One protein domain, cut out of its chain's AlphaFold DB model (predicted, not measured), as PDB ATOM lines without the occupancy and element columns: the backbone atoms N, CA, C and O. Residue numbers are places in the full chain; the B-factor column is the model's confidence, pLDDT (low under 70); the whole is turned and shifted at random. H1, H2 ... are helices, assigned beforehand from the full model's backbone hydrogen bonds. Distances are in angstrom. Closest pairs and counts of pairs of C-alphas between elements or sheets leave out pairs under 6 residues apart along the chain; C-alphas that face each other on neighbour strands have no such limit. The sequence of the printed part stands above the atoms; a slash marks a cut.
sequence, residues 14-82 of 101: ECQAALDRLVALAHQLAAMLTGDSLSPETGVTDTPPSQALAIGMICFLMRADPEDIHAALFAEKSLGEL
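Overview. This is residues 14 to 82 of the 101 residues of an uncharacterized protein of Mesorhizobium alhagi CCNWXJ12-2 (UniProt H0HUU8). Two helices, H1 and H2, cross near the middle of H2 as a helical hairpin whose link is a long loop, residues 35 to 47. A short third helix, H3, sits off to one side beyond the last residue of H2, and residues 63 to 68 stick out there. You have 69 residues with three named helices in the order H1, H2, H3, and no named strand; the class is all helix. The whole is compact, with a radius of gyration of the C-alphas of 12.3 A and spans of 32 by 27 by 19 A.

Arrangement. Start with H1, residues 14 to 34, and go on to H2, residues 48 to 61. The two touch; look at their closest C-alphas, those of Ala 26 and Ala 54, 4.9 A apart. They run opposite ways at a steep tilt of 43 degrees, and they form a helical hairpin. Next comes H3, residues 66 to 74, which is close to H2 but not clearly touching: the closest C-alphas, of Leu 61 and Ile 69, are 7.0 A apart. Their lines stand at a steep tilt of 61 degrees, and they run opposite ways. H1 and H3 are apart. In H1, H2 and H3 every O i to N i+4 pair is within hydrogen-bond range.

Along the chain. Find C-alpha 14 at (-57.966, -31.764, -39.297); from there H1 runs 30.6 A to C-alpha 34. H2 begins with C-alpha 48 at (-32.461, -41.740, -26.820) and is 19.9 A long. H3 is 11.9 A long and ends with C-alpha 74 at (-58.551, -50.921, -38.253).

Size, cuts and confidence. The C-alphas farthest apart, of Glu 41 and Glu 67, are 33.1 A apart. The printed part has no cut. The link from H1 to H2 is long and that from H2 to H3 is tight. Look for low confidence in residues 72 to 82, with pLDDT under 70; the mean of the printed part is 81.9.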
ATOM      1  N   GLU A  14     -57.756 -30.316 -39.398       80.44
ATOM      2  CA  GLU A  14     -57.966 -31.764 -39.297       80.44
ATOM      3  C   GLU A  14     -56.691 -32.558 -39.590       80.44
ATOM      4  O   GLU A  14     -56.407 -33.530 -38.884       80.44
ATOM      5  N   CYS A  15     -55.910 -32.142 -40.593       80.25
ATOM      6  CA  CYS A  15     -54.627 -32.763 -40.922       80.25
ATOM      7  C   CYS A  15     -53.632 -32.635 -39.767       80.25
ATOM      8  O   CYS A  15     -52.977 -33.618 -39.420       80.25
ATOM      9  N   GLN A  16     -53.560 -31.462 -39.130       83.94
ATOM     10  CA  GLN A  16     -52.694 -31.261 -37.968       83.94
ATOM     11  C   GLN A  16     -53.114 -32.169 -36.804       83.94
ATOM     12  O   GLN A  16     -52.297 -32.918 -36.277       83.94
ATOM     13  N   ALA A  17     -54.408 -32.210 -36.476       82.06
ATOM     14  CA  ALA A  17     -54.914 -33.076 -35.414       82.06
ATOM     15  C   ALA A  17     -54.720 -34.576 -35.710       82.06
ATOM     16  O   ALA A  17     -54.629 -35.396 -34.794       82.06
ATOM     17  N   ALA A  18     -54.724 -34.986 -36.982       80.50
ATOM     18  CA  ALA A  18     -54.401 -36.356 -37.375       80.50
ATOM     19  C   ALA A  18     -52.908 -36.662 -37.174       80.50
ATOM     20  O   ALA A  18     -52.576 -37.702 -36.602       80.50
ATOM     21  N   LEU A  19     -52.028 -35.740 -37.575       83.69
ATOM     22  CA  LEU A  19     -50.587 -35.852 -37.367       83.69
ATOM     23  C   LEU A  19     -50.239 -35.939 -35.876       83.69
ATOM     24  O   LEU A  19     -49.503 -36.840 -35.481       83.69
ATOM     25  N   ASP A  20     -50.826 -35.081 -35.042       85.62
ATOM     26  CA  ASP A  20     -50.574 -35.065 -33.596       85.62
ATOM     27  C   ASP A  20     -50.943 -36.409 -32.943       85.62
ATOM     28  O   ASP A  20     -50.193 -36.950 -32.130       85.62
ATOM     29  N   ARG A  21     -52.074 -37.005 -33.348       84.06
ATOM     30  CA  ARG A  21     -52.508 -38.330 -32.866       84.06
ATOM     31  C   ARG A  21     -51.552 -39.445 -33.279       84.06
ATOM     32  O   ARG A  21     -51.299 -40.355 -32.492       84.06
ATOM     33  N   LEU A  22     -51.028 -39.379 -34.498       86.00
ATOM     34  CA  LEU A  22     -50.072 -40.352 -35.019       86.00
ATOM     35  C   LEU A  22     -48.733 -40.260 -34.278       86.00
ATOM     36  O   LEU A  22     -48.184 -41.282 -33.870       86.00
ATOM     37  N   VAL A  23     -48.241 -39.042 -34.050       89.38
ATOM     38  CA  VAL A  23     -47.019 -38.786 -33.274       89.38
ATOM     39  C   VAL A  23     -47.173 -39.293 -31.839       89.38
ATOM     40  O   VAL A  23     -46.299 -40.006 -31.348       89.38
ATOM     41  N   ALA A  24     -48.305 -39.008 -31.189       89.06
ATOM     42  CA  ALA A  24     -48.589 -39.508 -29.845       89.06
ATOM     43  C   ALA A  24     -48.594 -41.046 -29.784       89.06
ATOM     44  O   ALA A  24     -47.979 -41.632 -28.891       89.06
ATOM     45  N   LEU A  25     -49.224 -41.710 -30.762       87.94
ATOM     46  CA  LEU A  25     -49.229 -43.172 -30.861       87.94
ATOM     47  C   LEU A  25     -47.809 -43.735 -31.015       87.94
ATOM     48  O   LEU A  25     -47.458 -44.707 -30.349       87.94
ATOM     49  N   ALA A  26     -46.975 -43.119 -31.854       91.50
ATOM     50  CA  ALA A  26     -45.597 -43.558 -32.053       91.50
ATOM     51  C   ALA A  26     -44.768 -43.483 -30.760       91.50
ATOM     52  O   ALA A  26     -44.031 -44.419 -30.451       91.50
ATOM     53  N   HIS A  27     -44.921 -42.416 -29.968       93.44
ATOM     54  CA  HIS A  27     -44.255 -42.311 -28.668       93.44
ATOM     55  C   HIS A  27     -44.763 -43.346 -27.663       93.44
ATOM     56  O   HIS A  27     -43.953 -43.981 -26.992       93.44
ATOM     57  N   GLN A  28     -46.075 -43.577 -27.595       90.06
ATOM     58  CA  GLN A  28     -46.650 -44.613 -26.732       90.06
ATOM     59  C   GLN A  28     -46.117 -46.010 -27.073       90.06
ATOM     60  O   GLN A  28     -45.711 -46.753 -26.180       90.06
ATOM     61  N   LEU A  29     -46.079 -46.361 -28.362       89.06
ATOM     62  CA  LEU A  29     -45.558 -47.649 -28.818       89.06
ATOM     63  C   LEU A  29     -44.059 -47.779 -28.547       89.06
ATOM     64  O   LEU A  29     -43.609 -48.827 -28.089       89.06
ATOM     65  N   ALA A  30     -43.287 -46.722 -28.792       91.12
ATOM     66  CA  ALA A  30     -41.862 -46.722 -28.501       91.12
ATOM     67  C   ALA A  30     -41.586 -46.921 -27.002       91.12
ATOM     68  O   ALA A  30     -40.791 -47.790 -26.661       91.12
ATOM     69  N   ALA A  31     -42.290 -46.194 -26.127       89.62
ATOM     70  CA  ALA A  31     -42.209 -46.360 -24.675       89.62
ATOM     71  C   ALA A  31     -42.541 -47.797 -24.246       89.62
ATOM     72  O   ALA A  31     -41.799 -48.415 -23.487       89.62
ATOM     73  N   MET A  32     -43.623 -48.365 -24.792       88.06
ATOM     74  CA  MET A  32     -44.037 -49.740 -24.504       88.06
ATOM     75  C   MET A  32     -42.977 -50.768 -24.916       88.06
ATOM     76  O   MET A  32     -42.709 -51.705 -24.167       88.06
ATOM     77  N   LEU A  33     -42.364 -50.601 -26.091       87.38
ATOM     78  CA  LEU A  33     -41.350 -51.527 -26.602       87.38
ATOM     79  C   LEU A  33     -40.017 -51.431 -25.855       87.38
ATOM     80  O   LEU A  33     -39.311 -52.434 -25.757       87.38
ATOM     81  N   THR A  34     -39.656 -50.252 -25.345       88.38
ATOM     82  CA  THR A  34     -38.414 -50.061 -24.580       88.38
ATOM     83  C   THR A  34     -38.591 -50.251 -23.077       88.38
ATOM     84  O   THR A  34     -37.595 -50.392 -22.373       88.38
ATOM     85  N   GLY A  35     -39.833 -50.289 -22.585       86.44
ATOM     86  CA  GLY A  35     -40.136 -50.286 -21.153       86.44
ATOM     87  C   GLY A  35     -39.936 -48.915 -20.496       86.44
ATOM     88  O   GLY A  35     -39.813 -48.841 -19.274       86.44
ATOM     89  N   ASP A  36     -39.889 -47.845 -21.290       88.62
ATOM     90  CA  ASP A  36     -39.741 -46.477 -20.801       88.62
ATOM     91  C   ASP A  36     -41.095 -45.858 -20.434       88.62
ATOM     92  O   ASP A  36     -42.164 -46.321 -20.829       88.62
ATOM     93  N   SER A  37     -41.045 -44.764 -19.675       88.88
ATOM     94  CA  SER A  37     -42.213 -43.924 -19.400       88.88
ATOM     95  C   SER A  37     -42.262 -42.730 -20.349       88.88
ATOM     96  O   SER A  37     -41.233 -42.257 -20.835       88.88
ATOM     97  N   LEU A  38     -43.471 -42.225 -20.589       91.06
ATOM     98  CA  LEU A  38     -43.661 -40.950 -21.271       91.06
ATOM     99  C   LEU A  38     -43.419 -39.791 -20.307       91.06
ATOM    100  O   LEU A  38     -43.757 -39.871 -19.125       91.06
ATOM    101  N   SER A  39     -42.893 -38.696 -20.843       90.81
ATOM    102  CA  SER A  39     -42.811 -37.420 -20.149       90.81
ATOM    103  C   SER A  39     -44.220 -36.935 -19.784       90.81
ATOM    104  O   SER A  39     -45.064 -36.810 -20.677       90.81
ATOM    105  N   PRO A  40     -44.506 -36.621 -18.510       83.81
ATOM    106  CA  PRO A  40     -45.834 -36.171 -18.091       83.81
ATOM    107  C   PRO A  40     -46.204 -34.786 -18.641       83.81
ATOM    108  O   PRO A  40     -47.384 -34.456 -18.716       83.81
ATOM    109  N   GLU A  41     -45.217 -33.974 -19.032       86.94
ATOM    110  CA  GLU A  41     -45.441 -32.618 -19.544       86.94
ATOM    111  C   GLU A  41     -45.728 -32.598 -21.049       86.94
ATOM    112  O   GLU A  41     -46.530 -31.793 -21.519       86.94
ATOM    113  N   THR A  42     -45.070 -33.474 -21.812       85.25
ATOM    114  CA  THR A  42     -45.098 -33.437 -23.283       85.25
ATOM    115  C   THR A  42     -45.768 -34.654 -23.915       85.25
ATOM    116  O   THR A  42     -46.153 -34.596 -25.080       85.25
ATOM    117  N   GLY A  43     -45.917 -35.762 -23.178       85.94
ATOM    118  CA  GLY A  43     -46.399 -37.039 -23.714       85.94
ATOM    119  C   GLY A  43     -45.401 -37.736 -24.649       85.94
ATOM    120  O   GLY A  43     -45.778 -38.660 -25.368       85.94
ATOM    121  N   VAL A  44     -44.142 -37.289 -24.657       91.25
ATOM    122  CA  VAL A  44     -43.058 -37.771 -25.524       91.25
ATOM    123  C   VAL A  44     -42.139 -38.696 -24.730       91.25
ATOM    124  O   VAL A  44     -42.022 -38.604 -23.512       91.25
ATOM    125  N   THR A  45     -41.482 -39.617 -25.418       89.06
ATOM    126  CA  THR A  45     -40.420 -40.453 -24.852       89.06
ATOM    127  C   THR A  45     -39.129 -39.661 -24.606       89.06
ATOM    128  O   THR A  45     -38.679 -38.951 -25.506       89.06
ATOM    129  N   ASP A  46     -38.471 -39.842 -23.458       88.25
ATOM    130  CA  ASP A  46     -37.293 -39.036 -23.079       88.25
ATOM    131  C   ASP A  46     -35.938 -39.735 -23.285       88.25
ATOM    132  O   ASP A  46     -34.893 -39.080 -23.294       88.25
ATOM    133  N   THR A  47     -35.916 -41.059 -23.463       89.31
ATOM    134  CA  THR A  47     -34.649 -41.784 -23.642       89.31
ATOM    135  C   THR A  47     -34.221 -41.776 -25.116       89.31
ATOM    136  O   THR A  47     -35.064 -41.881 -26.011       89.31
ATOM    137  N   PRO A  48     -32.912 -41.706 -25.429       92.62
ATOM    138  CA  PRO A  48     -32.461 -41.740 -26.820       92.62
ATOM    139  C   PRO A  48     -32.945 -42.968 -27.626       92.62
ATOM    140  O   PRO A  48     -33.337 -42.787 -28.780       92.62
ATOM    141  N   PRO A  49     -32.980 -44.203 -27.071       88.94
ATOM    142  CA  PRO A  49     -33.497 -45.366 -27.799       88.94
ATOM    143  C   PRO A  49     -34.989 -45.265 -28.143       88.94
ATOM    144  O   PRO A  49     -35.382 -45.553 -29.275       88.94
ATOM    145  N   SER A  50     -35.819 -44.830 -27.195       88.94
ATOM    146  CA  SER A  50     -37.264 -44.693 -27.404       88.94
ATOM    147  C   SER A  50     -37.596 -43.541 -28.358       88.94
ATOM    148  O   SER A  50     -38.440 -43.700 -29.237       88.94
ATOM    149  N   GLN A  51     -36.858 -42.429 -28.299       92.69
ATOM    150  CA  GLN A  51     -36.977 -41.351 -29.288       92.69
ATOM    151  C   GLN A  51     -36.611 -41.816 -30.698       92.69
ATOM    152  O   GLN A  51     -37.331 -41.514 -31.649       92.69
ATOM    153  N   ALA A  52     -35.521 -42.574 -30.848       93.25
ATOM    154  CA  ALA A  52     -35.117 -43.107 -32.146       93.25
ATOM    155  C   ALA A  52     -36.192 -44.035 -32.738       93.25
ATOM    156  O   ALA A  52     -36.497 -43.944 -33.930       93.25
ATOM    157  N   LEU A  53     -36.805 -44.883 -31.906       92.94
ATOM    158  CA  LEU A  53     -37.919 -45.740 -32.314       92.94
ATOM    159  C   LEU A  53     -39.154 -44.927 -32.707       92.94
ATOM    160  O   LEU A  53     -39.712 -45.169 -33.777       92.94
ATOM    161  N   ALA A  54     -39.549 -43.942 -31.898       92.94
ATOM    162  CA  ALA A  54     -40.700 -43.091 -32.187       92.94
ATOM    163  C   ALA A  54     -40.526 -42.334 -33.514       92.94
ATOM    164  O   ALA A  54     -41.414 -42.362 -34.365       92.94
ATOM    165  N   ILE A  55     -39.354 -41.732 -33.745       94.19
ATOM    166  CA  ILE A  55     -39.022 -41.062 -35.013       94.19
ATOM    167  C   ILE A  55     -39.089 -42.053 -36.178       94.19
ATOM    168  O   ILE A  55     -39.675 -41.744 -37.216       94.19
ATOM    169  N   GLY A  56     -38.533 -43.256 -36.008       93.12
ATOM    170  CA  GLY A  56     -38.600 -44.318 -37.011       93.12
ATOM    171  C   GLY A  56     -40.038 -44.684 -37.385       93.12
ATOM    172  O   GLY A  56     -40.360 -44.761 -38.570       93.12
ATOM    173  N   MET A  57     -40.917 -44.836 -36.390       92.12
ATOM    174  CA  MET A  57     -42.341 -45.115 -36.596       92.12
ATOM    175  C   MET A  57     -43.057 -43.964 -37.304       92.12
ATOM    176  O   MET A  57     -43.781 -44.210 -38.264       92.12
ATOM    177  N   ILE A  58     -42.821 -42.711 -36.900       90.44
ATOM    178  CA  ILE A  58     -43.409 -41.532 -37.557       90.44
ATOM    179  C   ILE A  58     -42.977 -41.480 -39.025       90.44
ATOM    180  O   ILE A  58     -43.814 -41.360 -39.917       90.44
ATOM    181  N   CYS A  59     -41.679 -41.626 -39.302       89.50
ATOM    182  CA  CYS A  59     -41.161 -41.633 -40.667       89.50
ATOM    183  C   CYS A  59     -41.722 -42.785 -41.506       89.50
ATOM    184  O   CYS A  59     -41.987 -42.587 -42.692       89.50
ATOM    185  N   PHE A  60     -41.898 -43.971 -40.917       86.81
ATOM    186  CA  PHE A  60     -42.526 -45.105 -41.586       86.81
ATOM    187  C   PHE A  60     -43.990 -44.804 -41.918       86.81
ATOM    188  O   PHE A  60     -44.381 -44.894 -43.077       86.81
ATOM    189  N   LEU A  61     -44.774 -44.368 -40.933       83.00
ATOM    190  CA  LEU A  61     -46.198 -44.082 -41.093       83.00
ATOM    191  C   LEU A  61     -46.456 -42.937 -42.080       83.00
ATOM    192  O   LEU A  61     -47.396 -43.012 -42.853       83.00
ATOM    193  N   MET A  62     -45.607 -41.909 -42.137       82.44
ATOM    194  CA  MET A  62     -45.748 -40.847 -43.144       82.44
ATOM    195  C   MET A  62     -45.426 -41.296 -44.578       82.44
ATOM    196  O   MET A  62     -45.716 -40.565 -45.525       82.44
ATOM    197  N   ARG A  63     -44.755 -42.440 -44.752       85.19
ATOM    198  CA  ARG A  63     -44.365 -42.977 -46.065       85.19
ATOM    199  C   ARG A  63     -45.185 -44.188 -46.489       85.19
ATOM    200  O   ARG A  63     -45.128 -44.541 -47.664       85.19
ATOM    201  N   ALA A  64     -45.851 -44.840 -45.544       82.00
ATOM    202  CA  ALA A  64     -46.716 -45.972 -45.805       82.00
ATOM    203  C   ALA A  64     -47.904 -45.541 -46.672       82.00
ATOM    204  O   ALA A  64     -48.335 -44.384 -46.630       82.00
ATOM    205  N   ASP A  65     -48.410 -46.476 -47.471       82.25
ATOM    206  CA  ASP A  65     -49.621 -46.233 -48.238       82.25
ATOM    207  C   ASP A  65     -50.792 -45.969 -47.270       82.25
ATOM    208  O   ASP A  65     -50.918 -46.668 -46.258       82.25
ATOM    209  N   PRO A  66     -51.648 -44.963 -47.522       77.31
ATOM    210  CA  PRO A  66     -52.806 -44.694 -46.678       77.31
ATOM    211  C   PRO A  66     -53.717 -45.909 -46.457       77.31
ATOM    212  O   PRO A  66     -54.271 -46.049 -45.364       77.31
ATOM    213  N   GLU A  67     -53.866 -46.791 -47.450       75.62
ATOM    214  CA  GLU A  67     -54.663 -48.016 -47.325       75.62
ATOM    215  C   GLU A  67     -54.010 -49.012 -46.360       75.62
ATOM    216  O   GLU A  67     -54.701 -49.599 -45.525       75.62
ATOM    217  N   ASP A  68     -52.681 -49.130 -46.395       76.50
ATOM    218  CA  ASP A  68     -51.915 -49.979 -45.477       76.50
ATOM    219  C   ASP A  68     -51.987 -49.456 -44.040       76.50
ATOM    220  O   ASP A  68     -52.147 -50.232 -43.096       76.50
ATOM    221  N   ILE A  69     -51.916 -48.133 -43.851       73.12
ATOM    222  CA  ILE A  69     -52.086 -47.502 -42.532       73.12
ATOM    223  C   ILE A  69     -53.495 -47.761 -42.008       73.12
ATOM    224  O   ILE A  69     -53.676 -48.102 -40.837       73.12
ATOM    225  N   HIS A  70     -54.503 -47.617 -42.868       71.81
ATOM    226  CA  HIS A  70     -55.883 -47.889 -42.502       71.81
ATOM    227  C   HIS A  70     -56.069 -49.367 -42.126       71.81
ATOM    228  O   HIS A  70     -56.635 -49.672 -41.080       71.81
ATOM    229  N   ALA A  71     -55.522 -50.300 -42.905       72.44
ATOM    230  CA  ALA A  71     -55.536 -51.719 -42.563       72.44
ATOM    231  C   ALA A  71     -54.828 -51.987 -41.222       72.44
ATOM    232  O   ALA A  71     -55.381 -52.663 -40.357       72.44
ATOM    233  N   ALA A  72     -53.653 -51.396 -40.994       68.56
ATOM    234  CA  ALA A  72     -52.901 -51.556 -39.753       68.56
ATOM    235  C   ALA A  72     -53.632 -50.985 -38.524       68.56
ATOM    236  O   ALA A  72     -53.519 -51.538 -37.435       68.56
ATOM    237  N   LEU A  73     -54.403 -49.906 -38.658       67.75
ATOM    238  CA  LEU A  73     -55.128 -49.309 -37.530       67.75
ATOM    239  C   LEU A  73     -56.506 -49.939 -37.281       67.75
ATOM    240  O   LEU A  73     -56.975 -49.923 -36.143       67.75
ATOM    241  N   PHE A  74     -57.147 -50.496 -38.313       66.00
ATOM    242  CA  PHE A  74     -58.551 -50.921 -38.253       66.00
ATOM    243  C   PHE A  74     -58.790 -52.424 -38.482       66.00
ATOM    244  O   PHE A  74     -59.933 -52.865 -38.372       66.00
ATOM    245  N   ALA A  75     -57.758 -53.230 -38.757       60.41
ATOM    246  CA  ALA A  75     -57.888 -54.688 -38.809       60.41
ATOM    247  C   ALA A  75     -58.107 -55.317 -37.414       60.41
ATOM    248  O   ALA A  75     -57.604 -54.826 -36.398       60.41
ATOM    249  N   GLU A  76     -58.840 -56.435 -37.366       47.25
ATOM    250  CA  GLU A  76     -59.011 -57.255 -36.155       47.25
ATOM    251  C   GLU A  76     -57.656 -57.772 -35.637       47.25
ATOM    252  O   GLU A  76     -56.793 -58.142 -36.434       47.25
ATOM    253  N   LYS A  77     -57.460 -57.816 -34.307       53.41
ATOM    254  CA  LYS A  77     -56.184 -58.177 -33.648       53.41
ATOM    255  C   LYS A  77     -54.991 -57.279 -33.985       53.41
ATOM    256  O   LYS A  77     -53.841 -57.673 -33.791       53.41
ATOM    257  N   SER A  78     -55.262 -56.078 -34.486       53.12
ATOM    258  CA  SER A  78     -54.259 -55.051 -34.751       53.12
ATOM    259  C   SER A  78     -54.253 -53.974 -33.656       53.12
ATOM    260  O   SER A  78     -54.867 -54.129 -32.601       53.12
ATOM    261  N   LEU A  79     -53.607 -52.831 -33.916       55.47
ATOM    262  CA  LEU A  79     -53.584 -51.650 -33.039       55.47
ATOM    263  C   LEU A  79     -54.989 -51.146 -32.625       55.47
ATOM    264  O   LEU A  79     -55.099 -50.376 -31.675       55.47
ATOM    265  N   GLY A  80     -56.065 -51.600 -33.279       52.28
ATOM    266  CA  GLY A  80     -57.460 -51.338 -32.902       52.28
ATOM    267  C   GLY A  80     -57.948 -52.013 -31.605       52.28
ATOM    268  O   GLY A  80     -59.050 -51.685 -31.143       52.28
ATOM    269  N   GLU A  81     -57.156 -52.925 -31.022       55.88
ATOM    270  CA  GLU A  81     -57.380 -53.532 -29.694       55.88
ATOM    271  C   GLU A  81     -56.683 -52.777 -28.548       55.88
ATOM    272  O   GLU A  81     -56.921 -53.077 -27.376       55.88
ATOM    273  N   LEU A  82     -55.857 -51.768 -28.854       56.66
ATOM    274  CA  LEU A  82     -55.328 -50.856 -27.841       56.66
ATOM    275  C   LEU A  82     -56.475 -50.026 -27.231       56.66
ATOM    276  O   LEU A  82     -57.463 -49.743 -27.916       56.66
TER     277      LEU A  82